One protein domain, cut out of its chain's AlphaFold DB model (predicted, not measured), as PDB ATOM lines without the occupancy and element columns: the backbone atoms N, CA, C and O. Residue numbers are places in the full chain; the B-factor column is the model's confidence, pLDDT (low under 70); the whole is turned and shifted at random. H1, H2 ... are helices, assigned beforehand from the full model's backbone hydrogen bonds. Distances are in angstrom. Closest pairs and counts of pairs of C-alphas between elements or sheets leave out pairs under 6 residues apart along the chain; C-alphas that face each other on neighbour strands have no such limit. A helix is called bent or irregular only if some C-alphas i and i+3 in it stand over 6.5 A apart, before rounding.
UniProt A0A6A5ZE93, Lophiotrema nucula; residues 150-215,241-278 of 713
ATOM      1  N   THR A 150     197.964 237.971 206.424       92.25
ATOM      2  CA  THR A 150     198.003 236.726 207.215       92.25
ATOM      3  C   THR A 150     199.024 236.817 208.351       92.25
ATOM      4  O   THR A 150     198.688 236.505 209.489       92.25
ATOM      5  N   GLY A 151     200.226 237.343 208.093       91.62
ATOM      6  CA  GLY A 151     201.243 237.506 209.137       91.62
ATOM      7  C   GLY A 151     200.809 238.428 210.281       91.62
ATOM      8  O   GLY A 151     201.091 238.135 211.441       91.62
ATOM      9  N   GLN A 152     200.060 239.494 209.981       90.06
ATOM     10  CA  GLN A 152     199.530 240.417 210.992       90.06
ATOM     11  C   GLN A 152     198.481 239.742 211.886       90.06
ATOM     12  O   GLN A 152     198.508 239.924 213.102       90.06
ATOM     13  N   ALA A 153     197.597 238.922 211.305       92.00
ATOM     14  CA  ALA A 153     196.591 238.178 212.061       92.00
ATOM     15  C   ALA A 153     197.238 237.204 213.062       92.00
ATOM     16  O   ALA A 153     196.911 237.225 214.246       92.00
ATOM     17  N   PHE A 154     198.196 236.389 212.603       94.00
ATOM     18  CA  PHE A 154     198.914 235.442 213.466       94.00
ATOM     19  C   PHE A 154     199.818 236.151 214.483       94.00
ATOM     20  O   PHE A 154     199.945 235.695 215.619       94.00
ATOM     21  N   GLY A 155     200.393 237.302 214.122       90.69
ATOM     22  CA  GLY A 155     201.100 238.175 215.060       90.69
ATOM     23  C   GLY A 155     200.204 238.623 216.217       90.69
ATOM     24  O   GLY A 155     200.574 238.449 217.377       90.69
ATOM     25  N   LEU A 156     198.997 239.119 215.916       88.69
ATOM     26  CA  LEU A 156     198.028 239.529 216.937       88.69
ATOM     27  C   LEU A 156     197.577 238.359 217.814       88.69
ATOM     28  O   LEU A 156     197.536 238.504 219.034       88.69
ATOM     29  N   ILE A 157     197.283 237.202 217.214       92.25
ATOM     30  CA  ILE A 157     196.907 235.985 217.948       92.25
ATOM     31  C   ILE A 157     197.978 235.639 218.993       92.25
ATOM     32  O   ILE A 157     197.669 235.536 220.178       92.25
ATOM     33  N   ASN A 158     199.247 235.578 218.582       90.38
ATOM     34  CA  ASN A 158     200.364 235.271 219.477       90.38
ATOM     35  C   ASN A 158     200.506 236.277 220.628       90.38
ATOM     36  O   ASN A 158     200.842 235.898 221.751       90.38
ATOM     37  N   VAL A 159     200.275 237.564 220.363       86.38
ATOM     38  CA  VAL A 159     200.327 238.608 221.394       86.38
ATOM     39  C   VAL A 159     199.185 238.437 222.401       86.38
ATOM     40  O   VAL A 159     199.426 238.493 223.608       86.38
ATOM     41  N   LEU A 160     197.963 238.185 221.924       86.12
ATOM     42  CA  LEU A 160     196.785 238.008 222.777       86.12
ATOM     43  C   LEU A 160     196.900 236.769 223.672       86.12
ATOM     44  O   LEU A 160     196.655 236.874 224.874       86.12
ATOM     45  N   VAL A 161     197.349 235.636 223.124       87.50
ATOM     46  CA  VAL A 161     197.574 234.392 223.884       87.50
ATOM     47  C   VAL A 161     198.617 234.606 224.980       87.50
ATOM     48  O   VAL A 161     198.347 234.363 226.156       87.50
ATOM     49  N   LYS A 162     199.787 235.170 224.641       85.00
ATOM     50  CA  LYS A 162     200.843 235.461 225.629       85.00
ATOM     51  C   LYS A 162     200.342 236.346 226.768       85.00
ATOM     52  O   LYS A 162     200.714 236.139 227.923       85.00
ATOM     53  N   LYS A 163     199.498 237.335 226.463       77.81
ATOM     54  CA  LYS A 163     198.911 238.227 227.472       77.81
ATOM     55  C   LYS A 163     197.932 237.494 228.379       77.81
ATOM     56  O   LYS A 163     198.004 237.656 229.596       77.81
ATOM     57  N   MET A 164     197.060 236.667 227.814       77.50
ATOM     58  CA  MET A 164     196.131 235.856 228.598       77.50
ATOM     59  C   MET A 164     196.869 234.902 229.546       77.50
ATOM     60  O   MET A 164     196.546 234.855 230.734       77.50
ATOM     61  N   GLN A 165     197.933 234.253 229.073       81.50
ATOM     62  CA  GLN A 165     198.789 233.394 229.896       81.50
ATOM     63  C   GLN A 165     199.471 234.169 231.040       81.50
ATOM     64  O   GLN A 165     199.479 233.711 232.184       81.50
ATOM     65  N   GLN A 166     199.985 235.379 230.781       78.12
ATOM     66  CA  GLN A 166     200.558 236.250 231.823       78.12
ATOM     67  C   GLN A 166     199.521 236.653 232.888       78.12
ATOM     68  O   GLN A 166     199.832 236.709 234.084       78.12
ATOM     69  N   PHE A 167     198.273 236.913 232.488       72.62
ATOM     70  CA  PHE A 167     197.196 237.224 233.431       72.62
ATOM     71  C   PHE A 167     196.813 236.036 234.305       72.62
ATOM     72  O   PHE A 167     196.634 236.198 235.513       72.62
ATOM     73  N   GLN A 168     196.742 234.842 233.719       72.88
ATOM     74  CA  GLN A 168     196.476 233.616 234.466       72.88
ATOM     75  C   GLN A 168     197.572 233.351 235.512       72.88
ATOM     76  O   GLN A 168     197.260 233.024 236.654       72.88
ATOM     77  N   GLN A 169     198.845 233.571 235.165       74.38
ATOM     78  CA  GLN A 169     199.982 233.354 236.072       74.38
ATOM     79  C   GLN A 169     200.092 234.399 237.190       74.38
ATOM     80  O   GLN A 169     200.538 234.087 238.292       74.38
ATOM     81  N   SER A 170     199.693 235.647 236.934       69.88
ATOM     82  CA  SER A 170     199.821 236.736 237.912       69.88
ATOM     83  C   SER A 170     198.698 236.779 238.957       69.88
ATOM     84  O   SER A 170     198.789 237.570 239.896       69.88
ATOM     85  N   ASN A 171     197.647 235.953 238.832       57.66
ATOM     86  CA  ASN A 171     196.443 235.969 239.685       57.66
ATOM     87  C   ASN A 171     195.759 237.354 239.793       57.66
ATOM     88  O   ASN A 171     194.899 237.583 240.649       57.66
ATOM     89  N   GLN A 172     196.121 238.296 238.919       56.84
ATOM     90  CA  GLN A 172     195.538 239.625 238.856       56.84
ATOM     91  C   GLN A 172     194.410 239.602 237.831       56.84
ATOM     92  O   GLN A 172     194.642 239.533 236.626       56.84
ATOM     93  N   ARG A 173     193.160 239.673 238.306       49.41
ATOM     94  CA  ARG A 173     192.023 239.922 237.412       49.41
ATOM     95  C   ARG A 173     192.220 241.281 236.723       49.41
ATOM     96  O   ARG A 173     192.627 242.227 237.404       49.41
ATOM     97  N   PRO A 174     191.915 241.408 235.418       49.38
ATOM     98  CA  PRO A 174     192.096 242.659 234.690       49.38
ATOM     99  C   PRO A 174     191.345 243.794 235.400       49.38
ATOM    100  O   PRO A 174     190.131 243.727 235.585       49.38
ATOM    101  N   ARG A 175     192.076 244.825 235.854       44.22
ATOM    102  CA  ARG A 175     191.506 245.909 236.677       44.22
ATOM    103  C   ARG A 175     190.697 246.943 235.880       44.22
ATOM    104  O   ARG A 175     189.932 247.671 236.500       44.22
ATOM    105  N   SER A 176     190.789 246.987 234.544       50.78
ATOM    106  CA  SER A 176     189.781 247.591 233.645       50.78
ATOM    107  C   SER A 176     190.131 247.345 232.163       50.78
ATOM    108  O   SER A 176     191.304 247.390 231.796       50.78
ATOM    109  N   MET A 177     189.116 247.146 231.310       46.56
ATOM    110  CA  MET A 177     189.221 246.831 229.867       46.56
ATOM    111  C   MET A 177     189.833 247.948 228.993       46.56
ATOM    112  O   MET A 177     190.311 247.675 227.897       46.56
ATOM    113  N   ARG A 178     189.873 249.204 229.464       46.62
ATOM    114  CA  ARG A 178     190.342 250.368 228.680       46.62
ATOM    115  C   ARG A 178     191.869 250.516 228.594       46.62
ATOM    116  O   ARG A 178     192.348 251.269 227.752       46.62
ATOM    117  N   ASN A 179     192.622 249.799 229.429       51.44
ATOM    118  CA  ASN A 179     194.077 249.957 229.541       51.44
ATOM    119  C   ASN A 179     194.865 249.049 228.579       51.44
ATOM    120  O   ASN A 179     196.035 249.310 228.328       51.44
ATOM    121  N   MET A 180     194.240 248.021 227.985       52.19
ATOM    122  CA  MET A 180     194.966 247.018 227.193       52.19
ATOM    123  C   MET A 180     195.379 247.514 225.802       52.19
ATOM    124  O   MET A 180     196.488 247.239 225.366       52.19
ATOM    125  N   SER A 181     194.554 248.307 225.112       53.47
ATOM    126  CA  SER A 181     194.964 248.917 223.835       53.47
ATOM    127  C   SER A 181     196.130 249.899 224.013       53.47
ATOM    128  O   SER A 181     196.919 250.074 223.091       53.47
ATOM    129  N   GLN A 182     196.283 250.500 225.199       54.47
ATOM    130  CA  GLN A 182     197.454 251.296 225.585       54.47
ATOM    131  C   GLN A 182     198.641 250.424 226.039       54.47
ATOM    132  O   GLN A 182     199.784 250.746 225.730       54.47
ATOM    133  N   GLU A 183     198.405 249.302 226.719       56.38
ATOM    134  CA  GLU A 183     199.452 248.343 227.114       56.38
ATOM    135  C   GLU A 183     200.048 247.575 225.921       56.38
ATOM    136  O   GLU A 183     201.252 247.324 225.900       56.38
ATOM    137  N   LEU A 184     199.242 247.253 224.902       59.34
ATOM    138  CA  LEU A 184     199.711 246.681 223.634       59.34
ATOM    139  C   LEU A 184     200.612 247.663 222.871       59.34
ATOM    140  O   LEU A 184     201.582 247.230 222.265       59.34
ATOM    141  N   ARG A 185     200.332 248.974 222.968       60.34
ATOM    142  CA  ARG A 185     201.125 250.057 222.349       60.34
ATOM    143  C   ARG A 185     202.431 250.380 223.079       60.34
ATOM    144  O   ARG A 185     203.304 251.013 222.506       60.34
ATOM    145  N   THR A 186     202.547 250.041 224.364       52.38
ATOM    146  CA  THR A 186     203.681 250.464 225.213       52.38
ATOM    147  C   THR A 186     204.726 249.372 225.418       52.38
ATOM    148  O   THR A 186     205.792 249.641 225.971       52.38
ATOM    149  N   GLN A 187     204.452 248.146 224.973       52.53
ATOM    150  CA  GLN A 187     205.367 247.019 225.091       52.53
ATOM    151  C   GLN A 187     205.696 246.493 223.698       52.53
ATOM    152  O   GLN A 187     204.799 246.163 222.939       52.53
ATOM    153  N   ASN A 188     206.993 246.436 223.405       51.50
ATOM    154  CA  ASN A 188     207.681 246.223 222.128       51.50
ATOM    155  C   ASN A 188     207.301 244.916 221.374       51.50
ATOM    156  O   ASN A 188     208.149 244.056 221.139       51.50
ATOM    157  N   TYR A 189     206.022 244.732 221.035       54.69
ATOM    158  CA  TYR A 189     205.476 243.599 220.273       54.69
ATOM    159  C   TYR A 189     205.333 243.916 218.772       54.69
ATOM    160  O   TYR A 189     204.789 243.099 218.031       54.69
ATOM    161  N   GLY A 190     205.814 245.084 218.321       55.50
ATOM    162  CA  GLY A 190     205.690 245.549 216.935       55.50
ATOM    163  C   GLY A 190     204.288 246.058 216.575       55.50
ATOM    164  O   GLY A 190     203.909 246.026 215.408       55.50
ATOM    165  N   LEU A 191     203.509 246.474 217.578       65.62
ATOM    166  CA  LEU A 191     202.184 247.097 217.453       65.62
ATOM    167  C   LEU A 191     202.213 248.449 218.184       65.62
ATOM    168  O   LEU A 191     201.458 248.691 219.127       65.62
ATOM    169  N   ASP A 192     203.148 249.306 217.782       67.50
ATOM    170  CA  ASP A 192     203.548 250.505 218.526       67.50
ATOM    171  C   ASP A 192     202.567 251.676 218.313       67.50
ATOM    172  O   ASP A 192     202.578 252.671 219.044       67.50
ATOM    173  N   SER A 193     201.665 251.555 217.333       71.56
ATOM    174  CA  SER A 193     200.654 252.557 216.990       71.56
ATOM    175  C   SER A 193     199.214 252.028 217.046       71.56
ATOM    176  O   SER A 193     198.929 250.840 216.897       71.56
ATOM    177  N   ALA A 194     198.258 252.948 217.226       71.38
ATOM    178  CA  ALA A 194     196.826 252.640 217.152       71.38
ATOM    179  C   ALA A 194     196.429 252.021 215.802       71.38
ATOM    180  O   ALA A 194     195.617 251.103 215.758       71.38
ATOM    181  N   GLU A 195     197.035 252.512 214.721       77.88
ATOM    182  CA  GLU A 195     196.774 252.053 213.358       77.88
ATOM    183  C   GLU A 195     197.243 250.614 213.131       77.88
ATOM    184  O   GLU A 195     196.587 249.862 212.420       77.88
ATOM    185  N   GLU A 196     198.354 250.195 213.740       78.44
ATOM    186  CA  GLU A 196     198.842 248.816 213.634       78.44
ATOM    187  C   GLU A 196     197.938 247.825 214.359       78.44
ATOM    188  O   GLU A 196     197.666 246.749 213.828       78.44
ATOM    189  N   VAL A 197     197.426 248.204 215.533       77.94
ATOM    190  CA  VAL A 197     196.446 247.397 216.274       77.94
ATOM    191  C   VAL A 197     195.143 247.257 215.481       77.94
ATOM    192  O   VAL A 197     194.599 246.154 215.393       77.94
ATOM    193  N   ASP A 198     194.664 248.342 214.866       81.19
ATOM    194  CA  ASP A 198     193.474 248.315 214.008       81.19
ATOM    195  C   ASP A 198     193.713 247.430 212.767       81.19
ATOM    196  O   ASP A 198     192.926 246.518 212.508       81.19
ATOM    197  N   ARG A 199     194.852 247.585 212.067       84.00
ATOM    198  CA  ARG A 199     195.225 246.732 210.918       84.00
ATOM    199  C   ARG A 199     195.299 245.251 211.285       84.00
ATOM    200  O   ARG A 199     194.795 244.405 210.549       84.00
ATOM    201  N   ALA A 200     195.912 244.922 212.420       86.19
ATOM    202  CA  ALA A 200     196.023 243.540 212.869       86.19
ATOM    203  C   ALA A 200     194.657 242.956 213.286       86.19
ATOM    204  O   ALA A 200     194.387 241.775 213.056       86.19
ATOM    205  N   SER A 201     193.765 243.789 213.832       84.69
ATOM    206  CA  SER A 201     192.381 243.406 214.137       84.69
ATOM    207  C   SER A 201     191.586 243.116 212.859       84.69
ATOM    208  O   SER A 201     190.924 242.081 212.766       84.69
ATOM    209  N   ASP A 202     191.711 243.963 211.833       85.88
ATOM    210  CA  ASP A 202     191.101 243.746 210.514       85.88
ATOM    211  C   ASP A 202     191.668 242.505 209.807       85.88
ATOM    212  O   ASP A 202     190.944 241.759 209.133       85.88
ATOM    213  N   ALA A 203     192.960 242.233 209.992       90.19
ATOM    214  CA  ALA A 203     193.604 241.020 209.510       90.19
ATOM    215  C   ALA A 203     193.014 239.760 210.166       90.19
ATOM    216  O   ALA A 203     192.692 238.799 209.461       90.19
ATOM    217  N   LEU A 204     192.797 239.775 211.489       90.81
ATOM    218  CA  LEU A 204     192.120 238.690 212.208       90.81
ATOM    219  C   LEU A 204     190.677 238.506 211.714       90.81
ATOM    220  O   LEU A 204     190.259 237.384 211.434       90.81
ATOM    221  N   VAL A 205     189.930 239.596 211.515       86.88
ATOM    222  CA  VAL A 205     188.589 239.547 210.907       86.88
ATOM    223  C   VAL A 205     188.628 238.888 209.526       86.88
ATOM    224  O   VAL A 205     187.787 238.045 209.211       86.88
ATOM    225  N   THR A 206     189.603 239.252 208.695       90.19
ATOM    226  CA  THR A 206     189.775 238.693 207.346       90.19
ATOM    227  C   THR A 206     190.090 237.198 207.394       90.19
ATOM    228  O   THR A 206     189.560 236.433 206.586       90.19
ATOM    229  N   LEU A 207     190.896 236.757 208.364       92.94
ATOM    230  CA  LEU A 207     191.169 235.341 208.612       92.94
ATOM    231  C   LEU A 207     189.878 234.578 208.950       92.94
ATOM    232  O   LEU A 207     189.595 233.562 208.317       92.94
ATOM    233  N   LEU A 208     189.065 235.104 209.873       90.62
ATOM    234  CA  LEU A 208     187.807 234.491 210.326       90.62
ATOM    235  C   LEU A 208     186.685 234.514 209.272       90.62
ATOM    236  O   LEU A 208     185.701 233.791 209.401       90.62
ATOM    237  N   LYS A 209     186.820 235.323 208.213       88.75
ATOM    238  CA  LYS A 209     185.903 235.350 207.059       88.75
ATOM    239  C   LYS A 209     186.204 234.276 206.009       88.75
ATOM    240  O   LYS A 209     185.450 234.156 205.043       88.75
ATOM    241  N   ARG A 210     187.292 233.511 206.151       91.00
ATOM    242  CA  ARG A 210     187.634 232.455 205.189       91.00
ATOM    243  C   ARG A 210     186.539 231.387 205.131       91.00
ATOM    244  O   ARG A 210     185.976 231.004 206.153       91.00
ATOM    245  N   ALA A 211     186.303 230.866 203.925       90.94
ATOM    246  CA  ALA A 211     185.236 229.907 203.621       90.94
ATOM    247  C   ALA A 211     185.261 228.642 204.498       90.94
ATOM    248  O   ALA A 211     184.232 228.008 204.698       90.94
ATOM    249  N   TRP A 212     186.420 228.284 205.056       93.88
ATOM    250  CA  TRP A 212     186.542 227.148 205.966       93.88
ATOM    251  C   TRP A 212     185.591 227.268 207.156       93.88
ATOM    252  O   TRP A 212     184.805 226.354 207.371       93.88
ATOM    253  N   PHE A 213     185.562 228.431 207.822       91.50
ATOM    254  CA  PHE A 213     184.717 228.697 208.994       91.50
ATOM    255  C   PHE A 213     183.216 228.646 208.703       91.50
ATOM    256  O   PHE A 213     182.413 228.781 209.623       91.50
ATOM    257  N   THR A 214     182.817 228.526 207.435       88.69
ATOM    258  CA  THR A 214     181.409 228.469 207.058       88.69
ATOM    259  C   THR A 214     180.881 227.063 206.902       88.69
ATOM    260  O   THR A 214     179.672 226.922 206.860       88.69
ATOM    261  N   ARG A 215     181.720 226.035 206.793       91.88
ATOM    262  CA  ARG A 215     181.267 224.677 206.465       91.88
ATOM    263  C   ARG A 215     180.671 223.988 207.691       91.88
ATOM    264  O   ARG A 215     181.232 224.097 208.770       91.88
ATOM    265  N   ASP A 241     194.449 228.007 221.379       95.62
ATOM    266  CA  ASP A 241     195.123 229.313 221.327       95.62
ATOM    267  C   ASP A 241     194.382 230.308 220.411       95.62
ATOM    268  O   ASP A 241     194.205 231.483 220.755       95.62
ATOM    269  N   LEU A 242     193.886 229.858 219.250       96.00
ATOM    270  CA  LEU A 242     193.059 230.691 218.372       96.00
ATOM    271  C   LEU A 242     191.750 231.103 219.065       96.00
ATOM    272  O   LEU A 242     191.346 232.267 218.984       96.00
ATOM    273  N   VAL A 243     191.085 230.168 219.753       92.88
ATOM    274  CA  VAL A 243     189.870 230.451 220.533       92.88
ATOM    275  C   VAL A 243     190.163 231.454 221.646       92.88
ATOM    276  O   VAL A 243     189.408 232.416 221.808       92.88
ATOM    277  N   GLU A 244     191.256 231.269 222.387       89.50
ATOM    278  CA  GLU A 244     191.665 232.166 223.467       89.50
ATOM    279  C   GLU A 244     191.958 233.573 222.941       89.50
ATOM    280  O   GLU A 244     191.431 234.546 223.487       89.50
ATOM    281  N   ALA A 245     192.695 233.704 221.835       90.19
ATOM    282  CA  ALA A 245     192.948 234.992 221.195       90.19
ATOM    283  C   ALA A 245     191.652 235.697 220.770       90.19
ATOM    284  O   ALA A 245     191.473 236.896 221.005       90.19
ATOM    285  N   VAL A 246     190.710 234.965 220.173       87.62
ATOM    286  CA  VAL A 246     189.427 235.529 219.744       87.62
ATOM    287  C   VAL A 246     188.579 235.964 220.945       87.62
ATOM    288  O   VAL A 246     188.006 237.056 220.920       87.62
ATOM    289  N   MET A 247     188.542 235.179 222.022       82.06
ATOM    290  CA  MET A 247     187.870 235.554 223.274       82.06
ATOM    291  C   MET A 247     188.523 236.770 223.940       82.06
ATOM    292  O   MET A 247     187.835 237.677 224.409       82.06
ATOM    293  N   ALA A 248     189.852 236.829 223.944       80.00
ATOM    294  CA  ALA A 248     190.613 237.962 224.444       80.00
ATOM    295  C   ALA A 248     190.287 239.240 223.657       80.00
ATOM    296  O   ALA A 248     190.042 240.285 224.255       80.00
ATOM    297  N   SER A 249     190.178 239.149 222.326       78.06
ATOM    298  CA  SER A 249     189.835 240.302 221.484       78.06
ATOM    299  C   SER A 249     188.487 240.951 221.843       78.06
ATOM    300  O   SER A 249     188.370 242.173 221.771       78.06
ATOM    301  N   LEU A 250     187.504 240.154 222.296       68.44
ATOM    302  CA  LEU A 250     186.207 240.631 222.799       68.44
ATOM    303  C   LEU A 250     186.353 241.374 224.126       68.44
ATOM    304  O   LEU A 250     185.818 242.466 224.293       68.44
ATOM    305  N   ASN A 251     187.092 240.782 225.063       65.94
ATOM    306  CA  ASN A 251     187.302 241.359 226.389       65.94
ATOM    307  C   ASN A 251     188.113 242.662 226.344       65.94
ATOM    308  O   ASN A 251     188.056 243.454 227.282       65.94
ATOM    309  N   PHE A 252     188.880 242.881 225.277       64.00
ATOM    310  CA  PHE A 252     189.742 244.051 225.120       64.00
ATOM    311  C   PHE A 252     189.159 245.150 224.229       64.00
ATOM    312  O   PHE A 252     189.869 246.115 223.947       64.00
ATOM    313  N   ASP A 253     187.893 245.025 223.807       61.00
ATOM    314  CA  ASP A 253     187.192 246.017 222.974       61.00
ATOM    315  C   ASP A 253     188.002 246.403 221.719       61.00
ATOM    316  O   ASP A 253     187.994 247.546 221.251       61.00
ATOM    317  N   LEU A 254     188.773 245.442 221.186       64.69
ATOM    318  CA  LEU A 254     189.458 245.627 219.913       64.69
ATOM    319  C   LEU A 254     188.387 245.802 218.840       64.69
ATOM    320  O   LEU A 254     187.344 245.144 218.893       64.69
ATOM    321  N   ARG A 255     188.650 246.657 217.842       61.38
ATOM    322  CA  ARG A 255     187.774 246.888 216.679       61.38
ATOM    323  C   ARG A 255     187.712 245.672 215.745       61.38
ATOM    324  O   ARG A 255     187.821 245.769 214.533       61.38
ATOM    325  N   VAL A 256     187.471 244.496 216.300       55.16
ATOM    326  CA  VAL A 256     186.939 243.352 215.590       55.16
ATOM    327  C   VAL A 256     185.450 243.651 215.459       55.16
ATOM    328  O   VAL A 256     184.674 243.354 216.374       55.16
ATOM    329  N   SER A 257     185.060 244.304 214.355       56.09
ATOM    330  CA  SER A 257     183.643 244.433 213.970       56.09
ATOM    331  C   SER A 257     182.925 243.115 214.264       56.09
ATOM    332  O   SER A 257     183.533 242.052 214.097       56.09
ATOM    333  N   ASP A 258     181.691 243.160 214.785       56.66
ATOM    334  CA  ASP A 258     180.963 241.935 215.125       56.66
ATOM    335  C   ASP A 258     180.818 241.074 213.875       56.66
ATOM    336  O   ASP A 258     180.010 241.328 212.986       56.66
ATOM    337  N   THR A 259     181.728 240.115 213.758       65.44
ATOM    338  CA  THR A 259     181.945 239.368 212.541       65.44
ATOM    339  C   THR A 259     181.378 237.998 212.768       65.44
ATOM    340  O   THR A 259     181.720 237.278 213.700       65.44
ATOM    341  N   PHE A 260     180.499 237.628 211.863       70.50
ATOM    342  CA  PHE A 260     179.864 236.328 211.809       70.50
ATOM    343  C   PHE A 260     180.851 235.148 211.966       70.50
ATOM    344  O   PHE A 260     180.584 234.207 212.709       70.50
ATOM    345  N   GLY A 261     182.051 235.243 211.374       76.88
ATOM    346  CA  GLY A 261     183.121 234.245 211.534       76.88
ATOM    347  C   GLY A 261     183.602 234.057 212.978       76.88
ATOM    348  O   GLY A 261     183.832 232.929 213.409       76.88
ATOM    349  N   ARG A 262     183.670 235.141 213.766       78.88
ATOM    350  CA  ARG A 262     183.985 235.084 215.201       78.88
ATOM    351  C   ARG A 262     182.928 234.298 215.967       78.88
ATOM    352  O   ARG A 262     183.267 233.398 216.729       78.88
ATOM    353  N   GLN A 263     181.650 234.628 215.771       78.31
ATOM    354  CA  GLN A 263     180.554 233.962 216.481       78.31
ATOM    355  C   GLN A 263     180.529 232.458 216.184       78.31
ATOM    356  O   GLN A 263     180.367 231.650 217.099       78.31
ATOM    357  N   ARG A 264     180.765 232.075 214.926       82.88
ATOM    358  CA  ARG A 264     180.881 230.670 214.527       82.88
ATOM    359  C   ARG A 264     182.041 229.955 215.199       82.88
ATOM    360  O   ARG A 264     181.828 228.886 215.764       82.88
ATOM    361  N   LEU A 265     183.231 230.554 215.211       89.75
ATOM    362  CA  LEU A 265     184.391 229.975 215.891       89.75
ATOM    363  C   LEU A 265     184.078 229.671 217.362       89.75
ATOM    364  O   LEU A 265     184.316 228.560 217.833       89.75
ATOM    365  N   LEU A 266     183.451 230.614 218.069       84.81
ATOM    366  CA  LEU A 266     183.068 230.432 219.472       84.81
ATOM    367  C   LEU A 266     181.975 229.366 219.664       84.81
ATOM    368  O   LEU A 266     182.004 228.614 220.641       84.81
ATOM    369  N   ARG A 267     181.023 229.246 218.731       85.25
ATOM    370  CA  ARG A 267     180.007 228.176 218.734       85.25
ATOM    371  C   ARG A 267     180.627 226.795 218.515       85.25
ATOM    372  O   ARG A 267     180.202 225.832 219.165       85.25
ATOM    373  N   ILE A 268     181.628 226.689 217.643       90.94
ATOM    374  CA  ILE A 268     182.390 225.452 217.414       90.94
ATOM    375  C   ILE A 268     183.196 225.109 218.666       90.94
ATOM    376  O   ILE A 268     183.078 223.992 219.160       90.94
ATOM    377  N   ALA A 269     183.901 226.075 219.259       89.94
ATOM    378  CA  ALA A 269     184.642 225.877 220.506       89.94
ATOM    379  C   ALA A 269     183.735 225.400 221.654       89.94
ATOM    380  O   ALA A 269     184.055 224.442 222.359       89.94
ATOM    381  N   ARG A 270     182.543 226.001 221.798       86.44
ATOM    382  CA  ARG A 270     181.525 225.543 222.759       86.44
ATOM    383  C   ARG A 270     181.078 224.109 222.479       86.44
ATOM    384  O   ARG A 270     180.861 223.350 223.418       86.44
ATOM    385  N   THR A 271     180.927 223.747 221.208       88.69
ATOM    386  CA  THR A 271     180.526 222.395 220.796       88.69
ATOM    387  C   THR A 271     181.616 221.375 221.095       88.69
ATOM    388  O   THR A 271     181.313 220.365 221.717       88.69
ATOM    389  N   ARG A 272     182.878 221.676 220.762       92.88
ATOM    390  CA  ARG A 272     184.048 220.859 221.107       92.88
ATOM    391  C   ARG A 272     184.129 220.611 222.611       92.88
ATOM    392  O   ARG A 272     184.170 219.462 223.027       92.88
ATOM    393  N   LYS A 273     184.039 221.666 223.429       87.44
ATOM    394  CA  LYS A 273     184.078 221.539 224.894       87.44
ATOM    395  C   LYS A 273     182.953 220.655 225.440       87.44
ATOM    396  O   LYS A 273     183.191 219.856 226.335       87.44
ATOM    397  N   GLN A 274     181.731 220.813 224.925       85.50
ATOM    398  CA  GLN A 274     180.599 219.974 225.331       85.50
ATOM    399  C   GLN A 274     180.811 218.520 224.931       85.50
ATOM    400  O   GLN A 274     180.608 217.646 225.757       85.50
ATOM    401  N   TYR A 275     181.252 218.284 223.698       88.56
ATOM    402  CA  TYR A 275     181.513 216.951 223.175       88.56
ATOM    403  C   TYR A 275     182.620 216.226 223.957       88.56
ATOM    404  O   TYR A 275     182.450 215.080 224.347       88.56
ATOM    405  N   GLN A 276     183.724 216.908 224.266       86.88
ATOM    406  CA  GLN A 276     184.841 216.337 225.029       86.88
ATOM    407  C   GLN A 276     184.519 216.084 226.506       86.88
ATOM    408  O   GLN A 276     185.192 215.284 227.148       86.88
ATOM    409  N   ALA A 277     183.522 216.782 227.053       82.19
ATOM    410  CA  ALA A 277     183.062 216.590 228.424       82.19
ATOM    411  C   ALA A 277     181.973 215.511 228.552       82.19
ATOM    412  O   ALA A 277     181.570 215.212 229.673       82.19
ATOM    413  N   MET A 278     181.475 214.962 227.436       78.69
ATOM    414  CA  MET A 278     180.475 213.893 227.466       78.69
ATOM    415  C   MET A 278     181.091 212.625 228.053       78.69
ATOM    416  O   MET A 278     182.125 212.149 227.582       78.69
TER     417      MET A 278
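AT A GLANCE: This is residues 150 to 215 and 241 to 278 of the 713 residues of a protein of Lophiotrema nucula (UniProt A0A6A5ZE93). Helix H5 sits in the middle of the model and bridges two longer helices, H1 and H6, while H3 runs as a base across the first part of H1 and reaches the first part of H6 with its last residues. From this base H1 and H6 run on to ends that stick out, residues 166 to 173 and 271 to 278; the loosely formed H2 sits by the start of H3, and the very short H4 follows its end. The 104 printed residues, with six named helices in the order H1 to H6 and no named strand, are of the all-helix class. The whole is compact, with a radius of gyration of the C-alphas of 14.2 A, and spans 41 by 32 by 20 A.

IN THESE COORDINATES: Find C-alpha 150 at (198.003, 236.726, 207.215); from there H1, residues 150 to 170, runs 30.8 A to C-alpha 170 at (199.821, 236.736, 237.912). Next come H2, residues 177 to 186, 15.6 A long, and H3, residues 194 to 208, 21.4 A long. H2 is only just irregular: its C-alphas 178 and 181 are 6.9 A apart. H4 is residues 211 to 214, and past the cut H5 takes residues 241 to 251, 15.2 A long. H6, residues 260 to 276, runs 24.5 A and ends at C-alpha 276, (184.841, 216.337, 225.029).

HOW THE PARTS SIT: Start at H1: its residues 150 to 157 touch H3, about perpendicular at 77 degrees, with the C-alphas of Ala 153 and Leu 204 closest at 4.5 A. Further along, its residues 157 to 164 touch H5, about perpendicular at 78 degrees; the closest C-alphas, of Leu 160 and Ala 245, are 5.1 A apart. H3 and H5 are near each other, and so are H1 and H2. H2 only just touches H3, with 3 pairs of C-alphas within 8 A, the closest those of Arg 185 and Ala 194 at 7.2 A. Look at Leu 208 and Gly 261, the closest C-alphas of H3 and H6, 4.8 A apart; these helices touch at a steep tilt of 61 degrees, the same way. H4 touches H6, closest at the C-alphas of Phe 213 and Gly 261, 6.3 A. H5 touches H6 at a steep tilt of 57 degrees, opposite ways, with the C-alphas of Val 243 and Leu 266 closest at 6.9 A. H1 and H6 are apart. In H1, H3, H5 and H6 every O i to N i+4 pair is within hydrogen-bond range, in H2 3 of 6, and H4 is too short for such a pair.

THE WHOLE: The two C-alphas farthest apart, of Ser 193 and Met 278, are 44.9 A apart. Residues 216 to 240 are not printed, and C-alphas 215 and 241 stand 20.8 A apart across the cut. Of the links that are printed whole, H3 to H4 is tight and the other three are short. The mean pLDDT of the printed part is 76.5; look for values under 70 at residues 170 to 192 and 250 to 259.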